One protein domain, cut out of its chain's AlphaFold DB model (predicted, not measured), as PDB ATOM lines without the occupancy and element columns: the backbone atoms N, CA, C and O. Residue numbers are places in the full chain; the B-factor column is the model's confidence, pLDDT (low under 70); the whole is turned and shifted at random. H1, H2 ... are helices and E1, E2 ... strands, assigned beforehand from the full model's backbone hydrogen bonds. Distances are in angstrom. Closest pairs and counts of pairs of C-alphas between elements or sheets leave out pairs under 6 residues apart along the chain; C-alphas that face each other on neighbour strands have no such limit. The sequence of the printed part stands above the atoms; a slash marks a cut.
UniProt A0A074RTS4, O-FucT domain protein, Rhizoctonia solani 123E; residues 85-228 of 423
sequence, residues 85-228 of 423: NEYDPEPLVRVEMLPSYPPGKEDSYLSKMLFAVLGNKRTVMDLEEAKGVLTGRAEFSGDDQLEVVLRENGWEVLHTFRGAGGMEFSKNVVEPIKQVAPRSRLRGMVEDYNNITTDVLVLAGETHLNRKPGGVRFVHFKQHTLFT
ATOM      1  N   ASN A  85      24.068 110.547 164.984       84.50
ATOM      2  CA  ASN A  85      25.129 109.609 164.637       84.50
ATOM      3  C   ASN A  85      24.955 108.964 163.253       84.50
ATOM      4  O   ASN A  85      25.881 108.308 162.799       84.50
ATOM      5  N   GLU A  86      23.807 109.116 162.592       85.19
ATOM      6  CA  GLU A  86      23.565 108.539 161.265       85.19
ATOM      7  C   GLU A  86      23.877 109.517 160.129       85.19
ATOM      8  O   GLU A  86      24.477 109.132 159.121       85.19
ATOM      9  N   TYR A  87      23.541 110.800 160.287       83.06
ATOM     10  CA  TYR A  87      23.818 111.781 159.236       83.06
ATOM     11  C   TYR A  87      25.205 112.423 159.331       83.06
ATOM     12  O   TYR A  87      25.669 112.960 158.325       83.06
ATOM     13  N   ASP A  88      25.893 112.333 160.472       76.75
ATOM     14  CA  ASP A  88      27.247 112.879 160.649       76.75
ATOM     15  C   ASP A  88      28.234 111.934 161.381       76.75
ATOM     16  O   ASP A  88      28.920 112.357 162.314       76.75
ATOM     17  N   PRO A  89      28.316 110.629 161.036       72.69
ATOM     18  CA  PRO A  89      29.299 109.738 161.645       72.69
ATOM     19  C   PRO A  89      30.705 110.004 161.103       72.69
ATOM     20  O   PRO A  89      30.923 110.069 159.892       72.69
ATOM     21  N   GLU A  90      31.706 110.038 161.979       75.12
ATOM     22  CA  GLU A  90      33.098 109.938 161.542       75.12
ATOM     23  C   GLU A  90      33.385 108.521 160.998       75.12
ATOM     24  O   GLU A  90      32.904 107.540 161.571       75.12
ATOM     25  N   PRO A  91      34.177 108.358 159.918       83.19
ATOM     26  CA  PRO A  91      34.915 109.365 159.148       83.19
ATOM     27  C   PRO A  91      34.188 109.801 157.854       83.19
ATOM     28  O   PRO A  91      34.840 110.046 156.832       83.19
ATOM     29  N   LEU A  92      32.855 109.826 157.840       88.50
ATOM     30  CA  LEU A  92      32.080 110.114 156.635       88.50
ATOM     31  C   LEU A  92      32.048 111.613 156.320       88.50
ATOM     32  O   LEU A  92      32.243 112.477 157.173       88.50
ATOM     33  N   VAL A  93      31.814 111.910 155.046       92.75
ATOM     34  CA  VAL A  93      31.604 113.262 154.540       92.75
ATOM     35  C   VAL A  93      30.185 113.336 154.010       92.75
ATOM     36  O   VAL A  93      29.864 112.750 152.972       92.75
ATOM     37  N   ARG A  94      29.335 114.064 154.731       93.44
ATOM     38  CA  ARG A  94      27.956 114.289 154.317       93.44
ATOM     39  C   ARG A  94      27.899 115.283 153.155       93.44
ATOM     40  O   ARG A  94      28.412 116.402 153.257       93.44
ATOM     41  N   VAL A  95      27.273 114.857 152.063       95.81
ATOM     42  CA  VAL A  95      27.004 115.671 150.875       95.81
ATOM     43  C   VAL A  95      25.504 115.750 150.600       95.81
ATOM     44  O   VAL A  95      24.722 114.972 151.143       95.81
ATOM     45  N   GLU A  96      25.080 116.701 149.782       95.62
ATOM     46  CA  GLU A  96      23.688 116.835 149.357       95.62
ATOM     47  C   GLU A  96      23.231 115.630 148.523       95.62
ATOM     48  O   GLU A  96      22.175 115.060 148.789       95.62
ATOM     49  N   MET A  97      24.053 115.214 147.559       96.44
ATOM     50  CA  MET A  97      23.800 114.112 146.629       96.44
ATOM     51  C   MET A  97      25.127 113.490 146.216       96.44
ATOM     52  O   MET A  97      26.141 114.183 146.106       96.44
ATOM     53  N   LEU A  98      25.133 112.193 145.936       97.00
ATOM     54  CA  LEU A  98      26.293 111.535 145.355       97.00
ATOM     55  C   LEU A  98      26.433 111.914 143.866       97.00
ATOM     56  O   LEU A  98      25.432 112.093 143.173       97.00
ATOM     57  N   PRO A  99      27.667 111.995 143.328       95.44
ATOM     58  CA  PRO A  99      27.858 112.121 141.889       95.44
ATOM     59  C   PRO A  99      27.125 111.022 141.109       95.44
ATOM     60  O   PRO A  99      27.102 109.865 141.531       95.44
ATOM     61  N   SER A 100      26.554 111.366 139.953       94.00
ATOM     62  CA  SER A 100      25.781 110.429 139.123       94.00
ATOM     63  C   SER A 100      26.645 109.470 138.295       94.00
ATOM     64  O   SER A 100      26.124 108.561 137.653       94.00
ATOM     65  N   TYR A 101      27.958 109.700 138.253       94.12
ATOM     66  CA  TYR A 101      28.910 108.890 137.503       94.12
ATOM     67  C   TYR A 101      29.559 107.801 138.378       94.12
ATOM     68  O   TYR A 101      29.590 107.925 139.611       94.12
ATOM     69  N   PRO A 102      30.091 106.729 137.755       94.31
ATOM     70  CA  PRO A 102      30.788 105.670 138.476       94.31
ATOM     71  C   PRO A 102      32.001 106.195 139.261       94.31
ATOM     72  O   PRO A 102      32.674 107.112 138.789       94.31
ATOM     73  N   PRO A 103      32.313 105.606 140.430       95.75
ATOM     74  CA  PRO A 103      33.500 105.970 141.197       95.75
ATOM     75  C   PRO A 103      34.787 105.698 140.401       95.75
ATOM     76  O   PRO A 103      34.877 104.711 139.667       95.75
ATOM     77  N   GLY A 104      35.795 106.554 140.579       96.06
ATOM     78  CA  GLY A 104      37.147 106.305 140.074       96.06
ATOM     79  C   GLY A 104      37.927 105.259 140.878       96.06
ATOM     80  O   GLY A 104      37.402 104.595 141.773       96.06
ATOM     81  N   LYS A 105      39.218 105.112 140.560       96.94
ATOM     82  CA  LYS A 105      40.105 104.082 141.124       96.94
ATOM     83  C   LYS A 105      40.808 104.552 142.399       96.94
ATOM     84  O   LYS A 105      41.926 105.072 142.347       96.94
ATOM     85  N   GLU A 106      40.185 104.323 143.551       95.25
ATOM     86  CA  GLU A 106      40.769 104.675 144.858       95.25
ATOM     87  C   GLU A 106      42.029 103.874 145.232       95.25
ATOM     88  O   GLU A 106      42.782 104.288 146.113       95.25
ATOM     89  N   ASP A 107      42.298 102.751 144.569       96.12
ATOM     90  CA  ASP A 107      43.489 101.915 144.771       96.12
ATOM     91  C   ASP A 107      44.707 102.358 143.934       96.12
ATOM     92  O   ASP A 107      45.802 101.786 144.054       96.12
ATOM     93  N   SER A 108      44.529 103.398 143.115       97.75
ATOM     94  CA  SER A 108      45.569 104.016 142.295       97.75
ATOM     95  C   SER A 108      46.750 104.548 143.117       97.75
ATOM     96  O   SER A 108      46.655 104.836 144.314       97.75
ATOM     97  N   TYR A 109      47.899 104.714 142.453       97.62
ATOM     98  CA  TYR A 109      49.091 105.304 143.068       97.62
ATOM     99  C   TYR A 109      48.825 106.724 143.597       97.62
ATOM    100  O   TYR A 109      49.190 107.031 144.730       97.62
ATOM    101  N   LEU A 110      48.142 107.566 142.813       97.94
ATOM    102  CA  LEU A 110      47.841 108.947 143.199       97.94
ATOM    103  C   LEU A 110      46.879 109.006 144.390       97.94
ATOM    104  O   LEU A 110      47.122 109.759 145.333       97.94
ATOM    105  N   SER A 111      45.847 108.158 144.404       97.88
ATOM    106  CA  SER A 111      44.926 108.067 145.539       97.88
ATOM    107  C   SER A 111      45.638 107.660 146.829       97.88
ATOM    108  O   SER A 111      45.433 108.282 147.868       97.88
ATOM    109  N   LYS A 112      46.550 106.677 146.778       97.75
ATOM    110  CA  LYS A 112      47.345 106.269 147.953       97.75
ATOM    111  C   LYS A 112      48.176 107.420 148.524       97.75
ATOM    112  O   LYS A 112      48.280 107.540 149.743       97.75
ATOM    113  N   MET A 113      48.726 108.282 147.668       97.56
ATOM    114  CA  MET A 113      49.453 109.482 148.101       97.56
ATOM    115  C   MET A 113      48.525 110.493 148.785       97.56
ATOM    116  O   MET A 113      48.868 111.018 149.844       97.56
ATOM    117  N   LEU A 114      47.334 110.728 148.227       98.00
ATOM    118  CA  LEU A 114      46.326 111.599 148.838       98.00
ATOM    119  C   LEU A 114      45.850 111.043 150.188       98.00
ATOM    120  O   LEU A 114      45.801 111.780 151.169       98.00
ATOM    121  N   PHE A 115      45.589 109.738 150.294       97.19
ATOM    122  CA  PHE A 115      45.250 109.096 151.566       97.19
ATOM    123  C   PHE A 115      46.368 109.223 152.607       97.19
ATOM    124  O   PHE A 115      46.075 109.474 153.776       97.19
ATOM    125  N   ALA A 116      47.635 109.087 152.199       96.50
ATOM    126  CA  ALA A 116      48.777 109.242 153.099       96.50
ATOM    127  C   ALA A 116      48.849 110.655 153.700       96.50
ATOM    128  O   ALA A 116      49.133 110.799 154.889       96.50
ATOM    129  N   VAL A 117      48.543 111.684 152.904       96.62
ATOM    130  CA  VAL A 117      48.485 113.074 153.377       96.62
ATOM    131  C   VAL A 117      47.230 113.331 154.208       96.62
ATOM    132  O   VAL A 117      47.319 113.938 155.275       96.62
ATOM    133  N   LEU A 118      46.061 112.840 153.782       95.62
ATOM    134  CA  LEU A 118      44.807 112.997 154.523       95.62
ATOM    135  C   LEU A 118      44.913 112.405 155.937       95.62
ATOM    136  O   LEU A 118      44.483 113.022 156.917       95.62
ATOM    137  N   GLY A 119      45.523 111.224 156.033       92.62
ATOM    138  CA  GLY A 119      45.635 110.446 157.254       92.62
ATOM    139  C   GLY A 119      44.294 109.872 157.721       92.62
ATOM    140  O   GLY A 119      43.295 109.838 156.998       92.62
ATOM    141  N   ASN A 120      44.277 109.418 158.975       86.25
ATOM    142  CA  ASN A 120      43.129 108.701 159.546       86.25
ATOM    143  C   ASN A 120      42.146 109.606 160.300       86.25
ATOM    144  O   ASN A 120      41.046 109.171 160.610       86.25
ATOM    145  N   LYS A 121      42.548 110.843 160.620       86.69
ATOM    146  CA  LYS A 121      41.734 111.782 161.414       86.69
ATOM    147  C   LYS A 121      40.918 112.746 160.559       86.69
ATOM    148  O   LYS A 121      39.832 113.138 160.958       86.69
ATOM    149  N   ARG A 122      41.447 113.171 159.408       91.69
ATOM    150  CA  ARG A 122      40.760 114.120 158.523       91.69
ATOM    151  C   ARG A 122      39.871 113.367 157.548       91.69
ATOM    152  O   ARG A 122      40.253 112.311 157.044       91.69
ATOM    153  N   THR A 123      38.709 113.932 157.250       92.44
ATOM    154  CA  THR A 123      37.767 113.386 156.262       92.44
ATOM    155  C   THR A 123      37.883 114.070 154.900       92.44
ATOM    156  O   THR A 123      37.551 113.458 153.888       92.44
ATOM    157  N   VAL A 124      38.430 115.289 154.872       95.06
ATOM    158  CA  VAL A 124      38.639 116.121 153.679       95.06
ATOM    159  C   VAL A 124      39.991 116.839 153.727       95.06
ATOM    160  O   VAL A 124      40.567 117.004 154.807       95.06
ATOM    161  N   MET A 125      40.463 117.317 152.578       96.25
ATOM    162  CA  MET A 125      41.566 118.284 152.464       96.25
ATOM    163  C   MET A 125      41.190 119.409 151.494       96.25
ATOM    164  O   MET A 125      40.287 119.234 150.677       96.25
ATOM    165  N   ASP A 126      41.851 120.560 151.571       96.88
ATOM    166  CA  ASP A 126      41.605 121.657 150.627       96.88
ATOM    167  C   ASP A 126      42.135 121.297 149.225       96.88
ATOM    168  O   ASP A 126      43.120 120.567 149.095       96.88
ATOM    169  N   LEU A 127      41.505 121.816 148.162       97.81
ATOM    170  CA  LEU A 127      41.916 121.510 146.781       97.81
ATOM    171  C   LEU A 127      43.382 121.891 146.510       97.81
ATOM    172  O   LEU A 127      44.103 121.139 145.859       97.81
ATOM    173  N   GLU A 128      43.848 123.014 147.064       96.94
ATOM    174  CA  GLU A 128      45.247 123.449 146.946       96.94
ATOM    175  C   GLU A 128      46.230 122.498 147.653       96.94
ATOM    176  O   GLU A 128      47.343 122.288 147.172       96.94
ATOM    177  N   GLU A 129      45.820 121.851 148.752       97.69
ATOM    178  CA  GLU A 129      46.631 120.809 149.397       97.69
ATOM    179  C   GLU A 129      46.758 119.594 148.466       97.69
ATOM    180  O   GLU A 129      47.868 119.132 148.195       97.69
ATOM    181  N   ALA A 130      45.640 119.132 147.895       98.00
ATOM    182  CA  ALA A 130      45.629 118.023 146.941       98.00
ATOM    183  C   ALA A 130      46.461 118.326 145.682       98.00
ATOM    184  O   ALA A 130      47.239 117.488 145.224       98.00
ATOM    185  N   LYS A 131      46.368 119.553 145.163       98.12
ATOM    186  CA  LYS A 131      47.196 120.054 144.062       98.12
ATOM    187  C   LYS A 131      48.684 119.971 144.387       98.12
ATOM    188  O   LYS A 131      49.458 119.480 143.564       98.12
ATOM    189  N   GLY A 132      49.087 120.379 145.591       97.81
ATOM    190  CA  GLY A 132      50.467 120.253 146.065       97.81
ATOM    191  C   GLY A 132      50.957 118.801 146.092       97.81
ATOM    192  O   GLY A 132      52.092 118.522 145.706       97.81
ATOM    193  N   VAL A 133      50.089 117.857 146.471       97.69
ATOM    194  CA  VAL A 133      50.405 116.417 146.449       97.69
ATOM    195  C   VAL A 133      50.587 115.896 145.025       97.69
ATOM    196  O   VAL A 133      51.512 115.122 144.770       97.69
ATOM    197  N   LEU A 134      49.735 116.308 144.087       97.88
ATOM    198  CA  LEU A 134      49.727 115.773 142.722       97.88
ATOM    199  C   LEU A 134      50.707 116.479 141.773       97.88
ATOM    200  O   LEU A 134      51.082 115.907 140.747       97.88
ATOM    201  N   THR A 135      51.176 117.677 142.121       96.88
ATOM    202  CA  THR A 135      52.166 118.422 141.329       96.88
ATOM    203  C   THR A 135      53.448 117.603 141.147       96.88
ATOM    204  O   THR A 135      54.028 117.097 142.110       96.88
ATOM    205  N   GLY A 136      53.881 117.454 139.890       95.00
ATOM    206  CA  GLY A 136      55.042 116.639 139.509       95.00
ATOM    207  C   GLY A 136      54.787 115.126 139.501       95.00
ATOM    208  O   GLY A 136      55.719 114.360 139.267       95.00
ATOM    209  N   ARG A 137      53.548 114.686 139.765       95.50
ATOM    210  CA  ARG A 137      53.131 113.269 139.769       95.50
ATOM    211  C   ARG A 137      52.004 112.967 138.782       95.50
ATOM    212  O   ARG A 137      51.840 111.814 138.400       95.50
ATOM    213  N   ALA A 138      51.242 113.983 138.392       95.56
ATOM    214  CA  ALA A 138      50.211 113.921 137.369       95.56
ATOM    215  C   ALA A 138      50.304 115.150 136.458       95.56
ATOM    216  O   ALA A 138      50.765 116.211 136.885       95.56
ATOM    217  N   GLU A 139      49.853 115.000 135.216       94.75
ATOM    218  CA  GLU A 139      49.743 116.104 134.266       94.75
ATOM    219  C   GLU A 139      48.374 116.772 134.409       94.75
ATOM    220  O   GLU A 139      47.338 116.139 134.225       94.75
ATOM    221  N   PHE A 140      48.378 118.056 134.759       96.56
ATOM    222  CA  PHE A 140      47.198 118.915 134.742       96.56
ATOM    223  C   PHE A 140      47.637 120.377 134.595       96.56
ATOM    224  O   PHE A 140      48.629 120.811 135.183       96.56
ATOM    225  N   SER A 141      46.889 121.158 133.822       92.06
ATOM    226  CA  SER A 141      47.068 122.596 133.639       92.06
ATOM    227  C   SER A 141      45.824 123.330 134.140       92.06
ATOM    228  O   SER A 141      44.902 123.611 133.375       92.06
ATOM    229  N   GLY A 142      45.798 123.619 135.440       93.38
ATOM    230  CA  GLY A 142      44.685 124.300 136.107       93.38
ATOM    231  C   GLY A 142      43.691 123.358 136.784       93.38
ATOM    232  O   GLY A 142      43.827 122.133 136.736       93.38
ATOM    233  N   ASP A 143      42.707 123.963 137.446       94.00
ATOM    234  CA  ASP A 143      41.803 123.254 138.350       94.00
ATOM    235  C   ASP A 143      40.891 122.276 137.600       94.00
ATOM    236  O   ASP A 143      40.766 121.142 138.033       94.00
ATOM    237  N   ASP A 144      40.356 122.630 136.427       95.62
ATOM    238  CA  ASP A 144      39.455 121.742 135.672       95.62
ATOM    239  C   ASP A 144      40.099 120.382 135.342       95.62
ATOM    240  O   ASP A 144      39.474 119.331 135.483       95.62
ATOM    241  N   GLN A 145      41.376 120.376 134.940       97.44
ATOM    242  CA  GLN A 145      42.110 119.133 134.680       97.44
ATOM    243  C   GLN A 145      42.483 118.408 135.977       97.44
ATOM    244  O   GLN A 145      42.431 117.180 136.028       97.44
ATOM    245  N   LEU A 146      42.816 119.148 137.038       97.88
ATOM    246  CA  LEU A 146      43.069 118.574 138.358       97.88
ATOM    247  C   LEU A 146      41.833 117.837 138.896       97.88
ATOM    248  O   LEU A 146      41.966 116.737 139.425       97.88
ATOM    249  N   GLU A 147      40.634 118.400 138.733       97.19
ATOM    250  CA  GLU A 147      39.378 117.764 139.142       97.19
ATOM    251  C   GLU A 147      39.130 116.452 138.389       97.19
ATOM    252  O   GLU A 147      38.709 115.464 138.993       97.19
ATOM    253  N   VAL A 148      39.453 116.400 137.092       96.88
ATOM    254  CA  VAL A 148      39.387 115.158 136.306       96.88
ATOM    255  C   VAL A 148      40.362 114.115 136.852       96.88
ATOM    256  O   VAL A 148      39.949 112.979 137.087       96.88
ATOM    257  N   VAL A 149      41.617 114.499 137.119       98.06
ATOM    258  CA  VAL A 149      42.626 113.603 137.709       98.06
ATOM    259  C   VAL A 149      42.149 113.072 139.061       98.06
ATOM    260  O   VAL A 149      42.213 111.867 139.303       98.06
ATOM    261  N   LEU A 150      41.640 113.933 139.941       98.31
ATOM    262  CA  LEU A 150      41.101 113.523 141.239       98.31
ATOM    263  C   LEU A 150      39.976 112.498 141.065       98.31
ATOM    264  O   LEU A 150      40.049 111.406 141.636       98.31
ATOM    265  N   ARG A 151      39.006 112.802 140.198       97.69
ATOM    266  CA  ARG A 151      37.853 111.940 139.923       97.69
ATOM    267  C   ARG A 151      38.256 110.570 139.404       97.69
ATOM    268  O   ARG A 151      37.781 109.561 139.917       97.69
ATOM    269  N   GLU A 152      39.152 110.503 138.423       97.75
ATOM    270  CA  GLU A 152      39.641 109.233 137.868       97.75
ATOM    271  C   GLU A 152      40.346 108.363 138.916       97.75
ATOM    272  O   GLU A 152      40.308 107.132 138.841       97.75
ATOM    273  N   ASN A 153      40.931 108.996 139.934       98.25
ATOM    274  CA  ASN A 153      41.610 108.339 141.045       98.25
ATOM    275  C   ASN A 153      40.697 108.160 142.274       98.25
ATOM    276  O   ASN A 153      41.184 107.832 143.352       98.25
ATOM    277  N   GLY A 154      39.379 108.321 142.122       97.88
ATOM    278  CA  GLY A 154      38.397 108.024 143.168       97.88
ATOM    279  C   GLY A 154      38.242 109.116 144.229       97.88
ATOM    280  O   GLY A 154      37.778 108.837 145.331       97.88
ATOM    281  N   TRP A 155      38.627 110.351 143.913       98.31
ATOM    282  CA  TRP A 155      38.443 111.519 144.772       98.31
ATOM    283  C   TRP A 155      37.451 112.488 144.153       98.31
ATOM    284  O   TRP A 155      37.488 112.763 142.961       98.31
ATOM    285  N   GLU A 156      36.582 113.035 144.983       98.19
ATOM    286  CA  GLU A 156      35.534 113.958 144.581       98.19
ATOM    287  C   GLU A 156      35.865 115.365 145.046       98.19
ATOM    288  O   GLU A 156      36.352 115.566 146.164       98.19
ATOM    289  N   VAL A 157      35.564 116.337 144.191       98.06
ATOM    290  CA  VAL A 157      35.673 117.759 144.510       98.06
ATOM    291  C   VAL A 157      34.355 118.214 145.117       98.06
ATOM    292  O   VAL A 157      33.275 117.915 144.616       98.06
ATOM    293  N   LEU A 158      34.458 118.917 146.236       98.06
ATOM    294  CA  LEU A 158      33.350 119.352 147.064       98.06
ATOM    295  C   LEU A 158      33.400 120.869 147.216       98.06
ATOM    296  O   LEU A 158      34.418 121.434 147.614       98.06
ATOM    297  N   HIS A 159      32.280 121.526 146.972       97.75
ATOM    298  CA  HIS A 159      32.090 122.953 147.170       97.75
ATOM    299  C   HIS A 159      31.590 123.226 148.589       97.75
ATOM    300  O   HIS A 159      30.681 122.563 149.100       97.75
ATOM    301  N   THR A 160      32.196 124.203 149.250       96.38
ATOM    302  CA  THR A 160      31.819 124.638 150.596       96.38
ATOM    303  C   THR A 160      32.349 126.047 150.851       96.38
ATOM    304  O   THR A 160      32.834 126.706 149.939       96.38
ATOM    305  N   PHE A 161      32.284 126.506 152.097       95.81
ATOM    306  CA  PHE A 161      32.719 127.838 152.494       95.81
ATOM    307  C   PHE A 161      33.935 127.763 153.414       95.81
ATOM    308  O   PHE A 161      34.108 126.800 154.183       95.81
ATOM    309  N   ARG A 162      34.794 128.779 153.326       93.94
ATOM    310  CA  ARG A 162      35.910 128.962 154.246       93.94
ATOM    311  C   ARG A 162      35.375 129.417 155.599       93.94
ATOM    312  O   ARG A 162      34.723 130.450 155.715       93.94
ATOM    313  N   GLY A 163      35.685 128.642 156.634       91.00
ATOM    314  CA  GLY A 163      35.456 129.056 158.009       91.00
ATOM    315  C   GLY A 163      36.356 130.237 158.364       91.00
ATOM    316  O   GLY A 163      37.556 130.232 158.067       91.00
ATOM    317  N   ALA A 164      35.794 131.249 159.017       90.00
ATOM    318  CA  ALA A 164      36.566 132.396 159.462       90.00
ATOM    319  C   ALA A 164      37.577 131.936 160.536       90.00
ATOM    320  O   ALA A 164      37.224 131.169 161.433       90.00
ATOM    321  N   GLY A 165      38.851 132.331 160.418       84.94
ATOM    322  CA  GLY A 165      39.932 131.866 161.308       84.94
ATOM    323  C   GLY A 165      40.093 130.340 161.376       84.94
ATOM    324  O   GLY A 165      40.572 129.823 162.380       84.94
ATOM    325  N   GLY A 166      39.648 129.610 160.345       85.12
ATOM    326  CA  GLY A 166      39.633 128.143 160.336       85.12
ATOM    327  C   GLY A 166      38.497 127.515 161.153       85.12
ATOM    328  O   GLY A 166      38.489 126.302 161.344       85.12
ATOM    329  N   MET A 167      37.539 128.316 161.628       88.06
ATOM    330  CA  MET A 167      36.402 127.880 162.437       88.06
ATOM    331  C   MET A 167      35.070 128.097 161.720       88.06
ATOM    332  O   MET A 167      34.864 129.070 160.998       88.06
ATOM    333  N   GLU A 168      34.108 127.217 161.990       90.25
ATOM    334  CA  GLU A 168      32.796 127.230 161.331       90.25
ATOM    335  C   GLU A 168      31.720 127.999 162.115       90.25
ATOM    336  O   GLU A 168      30.540 127.908 161.788       90.25
ATOM    337  N   PHE A 169      32.068 128.724 163.182       89.56
ATOM    338  CA  PHE A 169      31.069 129.327 164.081       89.56
ATOM    339  C   PHE A 169      30.356 130.549 163.499       89.56
ATOM    340  O   PHE A 169      29.203 130.796 163.841       89.56
ATOM    341  N   SER A 170      31.003 131.299 162.602       90.94
ATOM    342  CA  SER A 170      30.374 132.472 161.984       90.94
ATOM    343  C   SER A 170      29.295 132.098 160.964       90.94
ATOM    344  O   SER A 170      28.375 132.876 160.756       90.94
ATOM    345  N   LYS A 171      29.357 130.910 160.345       92.69
ATOM    346  CA  LYS A 171      28.382 130.442 159.335       92.69
ATOM    347  C   LYS A 171      28.194 131.380 158.133       92.69
ATOM    348  O   LYS A 171      27.158 131.335 157.469       92.69
ATOM    349  N   ASN A 172      29.172 132.237 157.846       94.25
ATOM    350  CA  ASN A 172      29.114 133.072 156.653       94.25
ATOM    351  C   ASN A 172      29.301 132.211 155.387       94.25
ATOM    352  O   ASN A 172      29.933 131.157 155.435       94.25
ATOM    353  N   VAL A 173      28.727 132.658 154.269       96.62
ATOM    354  CA  VAL A 173      28.739 131.936 152.979       96.62
ATOM    355  C   VAL A 173      29.466 132.714 151.879       96.62
ATOM    356  O   VAL A 173      29.213 132.512 150.694       96.62
ATOM    357  N   VAL A 174      30.331 133.655 152.265       95.88
ATOM    358  CA  VAL A 174      30.857 134.680 151.344       95.88
ATOM    359  C   VAL A 174      32.217 134.323 150.743       95.88
ATOM    360  O   VAL A 174      32.637 134.941 149.770       95.88
ATOM    361  N   GLU A 175      32.896 133.316 151.296       95.19
ATOM    362  CA  GLU A 175      34.181 132.808 150.804       95.19
ATOM    363  C   GLU A 175      34.031 131.363 150.310       95.19
ATOM    364  O   GLU A 175      34.298 130.422 151.068       95.19
ATOM    365  N   PRO A 176      33.571 131.150 149.065       95.56
ATOM    366  CA  PRO A 176      33.489 129.813 148.496       95.56
ATOM    367  C   PRO A 176      34.886 129.203 148.332       95.56
ATOM    368  O   PRO A 176      35.837 129.867 147.923       95.56
ATOM    369  N   ILE A 177      35.011 127.917 148.645       95.75
ATOM    370  CA  ILE A 177      36.232 127.125 148.479       95.75
ATOM    371  C   ILE A 177      35.901 125.733 147.943       95.75
ATOM    372  O   ILE A 177      34.771 125.247 148.054       95.75
ATOM    373  N   LYS A 178      36.925 125.066 147.412       97.69
ATOM    374  CA  LYS A 178      36.873 123.654 147.034       97.69
ATOM    375  C   LYS A 178      37.685 122.818 148.021       97.69
ATOM    376  O   LYS A 178      38.820 123.153 148.361       97.69
ATOM    377  N   GLN A 179      37.094 121.720 148.463       97.56
ATOM    378  CA  GLN A 179      37.748 120.652 149.214       97.56
ATOM    379  C   GLN A 179      37.677 119.363 148.402       97.56
ATOM    380  O   GLN A 179      36.908 119.274 147.451       97.56
ATOM    381  N   VAL A 180      38.459 118.357 148.774       98.25
ATOM    382  CA  VAL A 180      38.406 117.035 148.153       98.25
ATOM    383  C   VAL A 180      38.266 115.946 149.206       98.25
ATOM    384  O   VAL A 180      38.771 116.072 150.328       98.25
ATOM    385  N   ALA A 181      37.575 114.873 148.841       97.50
ATOM    386  CA  ALA A 181      37.370 113.704 149.686       97.50
ATOM    387  C   ALA A 181      37.359 112.427 148.840       97.50
ATOM    388  O   ALA A 181      36.925 112.473 147.690       97.50
ATOM    389  N   PRO A 182      37.775 111.276 149.383       97.06
ATOM    390  CA  PRO A 182      37.638 110.014 148.674       97.06
ATOM    391  C   PRO A 182      36.157 109.645 148.528       97.06
ATOM    392  O   PRO A 182      35.355 109.817 149.456       97.06
ATOM    393  N   ARG A 183      35.800 109.104 147.365       96.19
ATOM    394  CA  ARG A 183      34.432 108.744 146.977       96.19
ATOM    395  C   ARG A 183      33.780 107.777 147.971       96.19
ATOM    396  O   ARG A 183      32.597 107.912 148.274       96.19
ATOM    397  N   SER A 184      34.558 106.870 148.550       94.62
ATOM    398  CA  SER A 184      34.171 105.876 149.553       94.62
ATOM    399  C   SER A 184      33.709 106.479 150.881       94.62
ATOM    400  O   SER A 184      32.912 105.853 151.593       94.62
ATOM    401  N   ARG A 185      34.150 107.700 151.214       94.31
ATOM    402  CA  ARG A 185      33.735 108.423 152.427       94.31
ATOM    403  C   ARG A 185      32.507 109.302 152.215       94.31
ATOM    404  O   ARG A 185      31.947 109.769 153.203       94.31
ATOM    405  N   LEU A 186      32.061 109.517 150.976       95.56
ATOM    406  CA  LEU A 186      30.869 110.323 150.723       95.56
ATOM    407  C   LEU A 186      29.592 109.565 151.085       95.56
ATOM    408  O   LEU A 186      29.425 108.398 150.727       95.56
ATOM    409  N   ARG A 187      28.662 110.254 151.740       94.75
ATOM    410  CA  ARG A 187      27.269 109.820 151.895       94.75
ATOM    411  C   ARG A 187      26.362 110.973 151.522       94.75
ATOM    412  O   ARG A 187      26.555 112.076 152.029       94.75
ATOM    413  N   GLY A 188      25.421 110.744 150.617       95.12
ATOM    414  CA  GLY A 188      24.512 111.790 150.167       95.12
ATOM    415  C   GLY A 188      23.207 111.774 150.950       95.12
ATOM    416  O   GLY A 188      22.714 110.713 151.327       95.12
ATOM    417  N   MET A 189      22.674 112.956 151.260       94.06
ATOM    418  CA  MET A 189      21.387 113.093 151.953       94.06
ATOM    419  C   MET A 189      20.247 112.502 151.121       94.06
ATOM    420  O   MET A 189      19.370 111.838 151.664       94.06
ATOM    421  N   VAL A 190      20.258 112.725 149.805       95.31
ATOM    422  CA  VAL A 190      19.219 112.201 148.908       95.31
ATOM    423  C   VAL A 190      19.288 110.680 148.819       95.31
ATOM    424  O   VAL A 190      18.259 110.025 148.927       95.31
ATOM    425  N   GLU A 191      20.471 110.097 148.658       95.75
ATOM    426  CA  GLU A 191      20.606 108.645 148.518       95.75
ATOM    427  C   GLU A 191      20.194 107.895 149.784       95.75
ATOM    428  O   GLU A 191      19.576 106.836 149.679       95.75
ATOM    429  N   ASP A 192      20.492 108.452 150.959       94.31
ATOM    430  CA  ASP A 192      20.165 107.807 152.230       94.31
ATOM    431  C   ASP A 192      18.686 107.990 152.624       94.31
ATOM    432  O   ASP A 192      18.141 107.126 153.310       94.31
ATOM    433  N   TYR A 193      18.034 109.093 152.219       94.69
ATOM    434  CA  TYR A 193      16.754 109.502 152.822       94.69
ATOM    435  C   TYR A 193      15.614 109.839 151.845       94.69
ATOM    436  O   TYR A 193      14.473 109.976 152.281       94.69
ATOM    437  N   ASN A 194      15.848 109.947 150.532       95.06
ATOM    438  CA  ASN A 194      14.795 110.315 149.564       95.06
ATOM    439  C   ASN A 194      13.726 109.223 149.363       95.06
ATOM    440  O   ASN A 194      12.651 109.484 148.831       95.06
ATOM    441  N   ASN A 195      14.011 107.988 149.770       95.75
ATOM    442  CA  ASN A 195      13.053 106.883 149.762       95.75
ATOM    443  C   ASN A 195      12.100 106.898 150.970       95.75
ATOM    444  O   ASN A 195      11.187 106.073 151.022       95.75
ATOM    445  N   ILE A 196      12.311 107.784 151.947       96.00
ATOM    446  CA  ILE A 196      11.443 107.898 153.117       96.00
ATOM    447  C   ILE A 196      10.172 108.651 152.726       96.00
ATOM    448  O   ILE A 196      10.215 109.806 152.315       96.00
ATOM    449  N   THR A 197       9.025 107.996 152.895       95.88
ATOM    450  CA  THR A 197       7.705 108.533 152.530       95.88
ATOM    451  C   THR A 197       6.843 108.883 153.742       95.88
ATOM    452  O   THR A 197       5.619 108.903 153.634       95.88
ATOM    453  N   THR A 198       7.448 109.073 154.917       95.69
ATOM    454  CA  THR A 198       6.716 109.498 156.117       95.69
ATOM    455  C   THR A 198       6.269 110.950 156.003       95.69
ATOM    456  O   THR A 198       6.927 111.750 155.343       95.69
ATOM    457  N   ASP A 199       5.202 111.312 156.711       94.62
ATOM    458  CA  ASP A 199       4.647 112.672 156.700       94.62
ATOM    459  C   ASP A 199       5.639 113.703 157.258       94.62
ATOM    460  O   ASP A 199       5.675 114.850 156.813       94.62
ATOM    461  N   VAL A 200       6.464 113.294 158.226       94.06
ATOM    462  CA  VAL A 200       7.478 114.141 158.861       94.06
ATOM    463  C   VAL A 200       8.838 113.450 158.851       94.06
ATOM    464  O   VAL A 200       8.975 112.335 159.353       94.06
ATOM    465  N   LEU A 201       9.861 114.145 158.355       93.69
ATOM    466  CA  LEU A 201      11.266 113.765 158.500       93.69
ATOM    467  C   LEU A 201      11.945 114.711 159.498       93.69
ATOM    468  O   LEU A 201      11.953 115.925 159.295       93.69
ATOM    469  N   VAL A 202      12.508 114.171 160.578       92.56
ATOM    470  CA  VAL A 202      13.149 114.957 161.644       92.56
ATOM    471  C   VAL A 202      14.643 114.681 161.679       92.56
ATOM    472  O   VAL A 202      15.060 113.564 161.967       92.56
ATOM    473  N   LEU A 203      15.450 115.719 161.472       91.50
ATOM    474  CA  LEU A 203      16.889 115.671 161.716       91.50
ATOM    475  C   LEU A 203      17.162 115.919 163.206       91.50
ATOM    476  O   LEU A 203      16.890 117.010 163.712       91.50
ATOM    477  N   ALA A 204      17.661 114.915 163.926       89.94
ATOM    478  CA  ALA A 204      17.832 114.991 165.374       89.94
ATOM    479  C   ALA A 204      19.258 115.361 165.800       89.94
ATOM    480  O   ALA A 204      20.240 114.882 165.244       89.94
ATOM    481  N   GLY A 205      19.379 116.139 166.877       86.88
ATOM    482  CA  GLY A 205      20.655 116.443 167.527       86.88
ATOM    483  C   GLY A 205      21.261 117.791 167.141       86.88
ATOM    484  O   GLY A 205      20.576 118.690 166.660       86.88
ATOM    485  N   GLU A 206      22.548 117.940 167.445       85.00
ATOM    486  CA  GLU A 206      23.327 119.140 167.144       85.00
ATOM    487  C   GLU A 206      23.436 119.281 165.620       85.00
ATOM    488  O   GLU A 206      23.750 118.302 164.962       85.00
ATOM    489  N   THR A 207      23.201 120.466 165.056       84.69
ATOM    490  CA  THR A 207      23.297 120.733 163.599       84.69
ATOM    491  C   THR A 207      24.159 121.959 163.280       84.69
ATOM    492  O   THR A 207      24.426 122.273 162.122       84.69
ATOM    493  N   HIS A 208      24.641 122.644 164.312       84.19
ATOM    494  CA  HIS A 208      25.337 123.915 164.246       84.19
ATOM    495  C   HIS A 208      26.840 123.762 164.522       84.19
ATOM    496  O   HIS A 208      27.660 124.136 163.680       84.19
ATOM    497  N   LEU A 209      27.245 123.217 165.671       83.50
ATOM    498  CA  LEU A 209      28.660 123.154 166.062       83.50
ATOM    499  C   LEU A 209      29.476 122.257 165.118       83.50
ATOM    500  O   LEU A 209      29.023 121.184 164.732       83.50
ATOM    501  N   ASN A 210      30.676 122.720 164.740       80.94
ATOM    502  CA  ASN A 210      31.654 122.034 163.875       80.94
ATOM    503  C   ASN A 210      31.163 121.592 162.484       80.94
ATOM    504  O   ASN A 210      31.858 120.856 161.787       80.94
ATOM    505  N   ARG A 211      30.003 122.083 162.038       87.88
ATOM    506  CA  ARG A 211      29.452 121.776 160.714       87.88
ATOM    507  C   ARG A 211      29.640 122.910 159.730       87.88
ATOM    508  O   ARG A 211      29.589 124.080 160.108       87.88
ATOM    509  N   LYS A 212      29.796 122.568 158.454       91.00
ATOM    510  CA  LYS A 212      29.811 123.554 157.368       91.00
ATOM    511  C   LYS A 212      28.479 124.315 157.299       91.00
ATOM    512  O   LYS A 212      27.454 123.773 157.725       91.00
ATOM    513  N   PRO A 213      28.455 125.554 156.776       91.12
ATOM    514  CA  PRO A 213      27.196 126.220 156.455       91.12
ATOM    515  C   PRO A 213      26.320 125.315 155.577       91.12
ATOM    516  O   PRO A 213      26.804 124.739 154.606       91.12
ATOM    517  N   GLY A 214      25.051 125.154 155.957       86.94
ATOM    518  CA  GLY A 214      24.115 124.232 155.300       86.94
ATOM    519  C   GLY A 214      24.167 122.786 155.802       86.94
ATOM    520  O   GLY A 214      23.378 121.967 155.351       86.94
ATOM    521  N   GLY A 215      25.066 122.455 156.738       89.44
ATOM    522  CA  GLY A 215      25.161 121.125 157.355       89.44
ATOM    523  C   GLY A 215      25.798 120.050 156.470       89.44
ATOM    524  O   GLY A 215      26.055 118.949 156.947       89.44
ATOM    525  N   VAL A 216      26.100 120.366 155.209       92.81
ATOM    526  CA  VAL A 216      26.676 119.450 154.219       92.81
ATOM    527  C   VAL A 216      27.779 120.139 153.417       92.81
ATOM    528  O   VAL A 216      27.971 121.355 153.490       92.81
ATOM    529  N   ARG A 217      28.514 119.355 152.628       95.81
ATOM    530  CA  ARG A 217      29.265 119.871 151.475       95.81
ATOM    531  C   ARG A 217      28.466 119.629 150.200       95.81
ATOM    532  O   ARG A 217      27.600 118.764 150.182       95.81
ATOM    533  N   PHE A 218      28.767 120.376 149.148       97.94
ATOM    534  CA  PHE A 218      28.052 120.263 147.884       97.94
ATOM    535  C   PHE A 218      28.930 119.598 146.830       97.94
ATOM    536  O   PHE A 218      29.989 120.119 146.504       97.94
ATOM    537  N   VAL A 219      28.496 118.483 146.263       97.44
ATOM    538  CA  VAL A 219      29.107 117.908 145.057       97.44
ATOM    539  C   VAL A 219      28.771 118.783 143.852       97.44
ATOM    540  O   VAL A 219      29.617 119.065 143.011       97.44
ATOM    541  N   HIS A 220      27.527 119.245 143.762       96.38
ATOM    542  CA  HIS A 220      27.035 120.000 142.624       96.38
ATOM    543  C   HIS A 220      27.136 121.498 142.901       96.38
ATOM    544  O   HIS A 220      26.401 122.041 143.731       96.38
ATOM    545  N   PHE A 221      27.967 122.196 142.124       95.31
ATOM    546  CA  PHE A 221      28.127 123.650 142.223       95.31
ATOM    547  C   PHE A 221      26.791 124.411 142.176       95.31
ATOM    548  O   PHE A 221      26.582 125.350 142.935       95.31
ATOM    549  N   LYS A 222      25.831 123.959 141.359       96.00
ATOM    550  CA  LYS A 222      24.493 124.567 141.287       96.00
ATOM    551  C   LYS A 222      23.761 124.565 142.638       96.00
ATOM    552  O   LYS A 222      23.088 125.543 142.950       96.00
ATOM    553  N   GLN A 223      23.887 123.496 143.427       96.38
ATOM    554  CA  GLN A 223      23.242 123.403 144.742       96.38
ATOM    555  C   GLN A 223      23.946 124.274 145.777       96.38
ATOM    556  O   GLN A 223      23.281 124.941 146.567       96.38
ATOM    557  N   HIS A 224      25.277 124.351 145.704       96.94
ATOM    558  CA  HIS A 224      26.054 125.316 146.473       96.94
ATOM    559  C   HIS A 224      25.584 126.752 146.192       96.94
ATOM    560  O   HIS A 224      25.233 127.473 147.119       96.94
ATOM    561  N   THR A 225      25.488 127.149 144.917       96.81
ATOM    562  CA  THR A 225      25.010 128.482 144.516       96.81
ATOM    563  C   THR A 225      23.571 128.746 144.964       96.81
ATOM    564  O   THR A 225      23.275 129.852 145.417       96.81
ATOM    565  N   LEU A 226      22.678 127.753 144.872       96.12
ATOM    566  CA  LEU A 226      21.303 127.878 145.360       96.12
ATOM    567  C   LEU A 226      21.273 128.115 146.874       96.12
ATOM    568  O   LEU A 226      20.580 129.018 147.335       96.12
ATOM    569  N   PHE A 227      22.057 127.359 147.644       97.19
ATOM    570  CA  PHE A 227      22.170 127.556 149.087       97.19
ATOM    571  C   PHE A 227      22.738 128.939 149.434       97.19
ATOM    572  O   PHE A 227      22.166 129.638 150.272       97.19
ATOM    573  N   THR A 228      23.800 129.379 148.750       97.75
ATOM    574  CA  THR A 228      24.341 130.739 148.903       97.75
ATOM    575  C   THR A 228      23.263 131.787 148.628       97.75
ATOM    576  O   THR A 228      23.083 132.701 149.429       97.75
TER     577      THR A 228
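What this domain is: This is residues 85 to 228 of the 423 residues of the protein "O-FucT domain protein" of Rhizoctonia solani 123E (UniProt A0A074RTS4). A long two-stranded hairpin, E2 and E3, runs through the middle, with three helices, H1, H2 and H3, gathered at one side of it and H5 packed on E2 from the other. Beyond the hairpin lies a short parallel pair of strands, E1 and E4, followed by the small helix H4, and from there a loop sticks out at residues 194 to 200 before the chain turns back through E5. The printed part has 144 residues with five named helices and five named strands in the order E1 H1 H2 H3 E2 E3 E4 H4 E5 H5. The class is mixed, helices and strands, with 65 residues in named elements, under half of those printed. The whole is compact, with a radius of gyration of the C-alphas of 15.6 A, and the C-alphas span 52 by 34 by 29 A.

How they stand to each other: Go along from residue 85 and you come first to E1, residues 93 to 95, the parallel neighbour of E4, residues 186 to 188; look there for N 95 and O 187, 2.9 A apart and within hydrogen-bond range. A long link leads to H1, residues 109 to 118. H1 touches H2, residues 127 to 134, at a steep tilt of 50 degrees, opposite ways; their closest C-alphas are those of Leu 114 and Ala 130, 6.7 A apart. Just before H2, residues 125 to 126 pair antiparallel with residues 179 to 180 of E3, which is residues 176 to 182. The closest C-alphas of H2 and E3 are those of Leu 127 and Gln 179, 4.9 A apart. H3, residues 143 to 152, is close to H2 but not clearly touching, with the C-alphas of Lys 131 and Leu 146 closest at 7.2 A. A tight link takes you from H3 into E2, residues 155 to 161, where the C-alphas of Leu 150 and Glu 156 are the closest of the two, 6.5 A apart. E2 and E3 form a hairpin, antiparallel at 151 degrees between directions; see N 158 and O 179, and N 179 and O 158, each pair 2.8 A apart and within hydrogen-bond range. E3 and E4 meet only through their link. H4, residues 189 to 193, touches no helix, and E5, residues 200 to 203, pairs with no named strand and is apart from H4. At H5, residues 221 to 228, look back to E2: the C-alphas of His 159 and Phe 221 are the closest, 6.4 A apart. In H1, H2, H3, H4 and H5 every O i to N i+4 pair is within hydrogen-bond range.

Where its parts are: Find C-alpha 93 at (31.604, 113.262, 154.540), where the three residues of E1 begin. H1 measures 14.4 A from first to last C-alpha, H2 10.5 A and H3 14.2 A. Find C-alpha 155 at (38.443, 111.519, 144.772); from there E2 runs 18.9 A to C-alpha 161, and E3 runs 20.2 A from C-alpha 176 to C-alpha 182. E4 has three residues, H4 five and E5 four. H5 measures 10.5 A and ends at C-alpha 228, at (24.341, 130.739, 148.903).

The domain as a whole: The two C-alphas farthest apart are those of Gly 136 and Asp 199, 53.4 A; Asp 199 is in the stretch that stands free, residues 194 to 200, of which 200 belongs to E5. The printed part has no cut. The long links are E1 to H1, E2 to E3 and E5 to H5, the last with 17 residues. The mean pLDDT of the printed part is 93.9, and no printed residue is under 70.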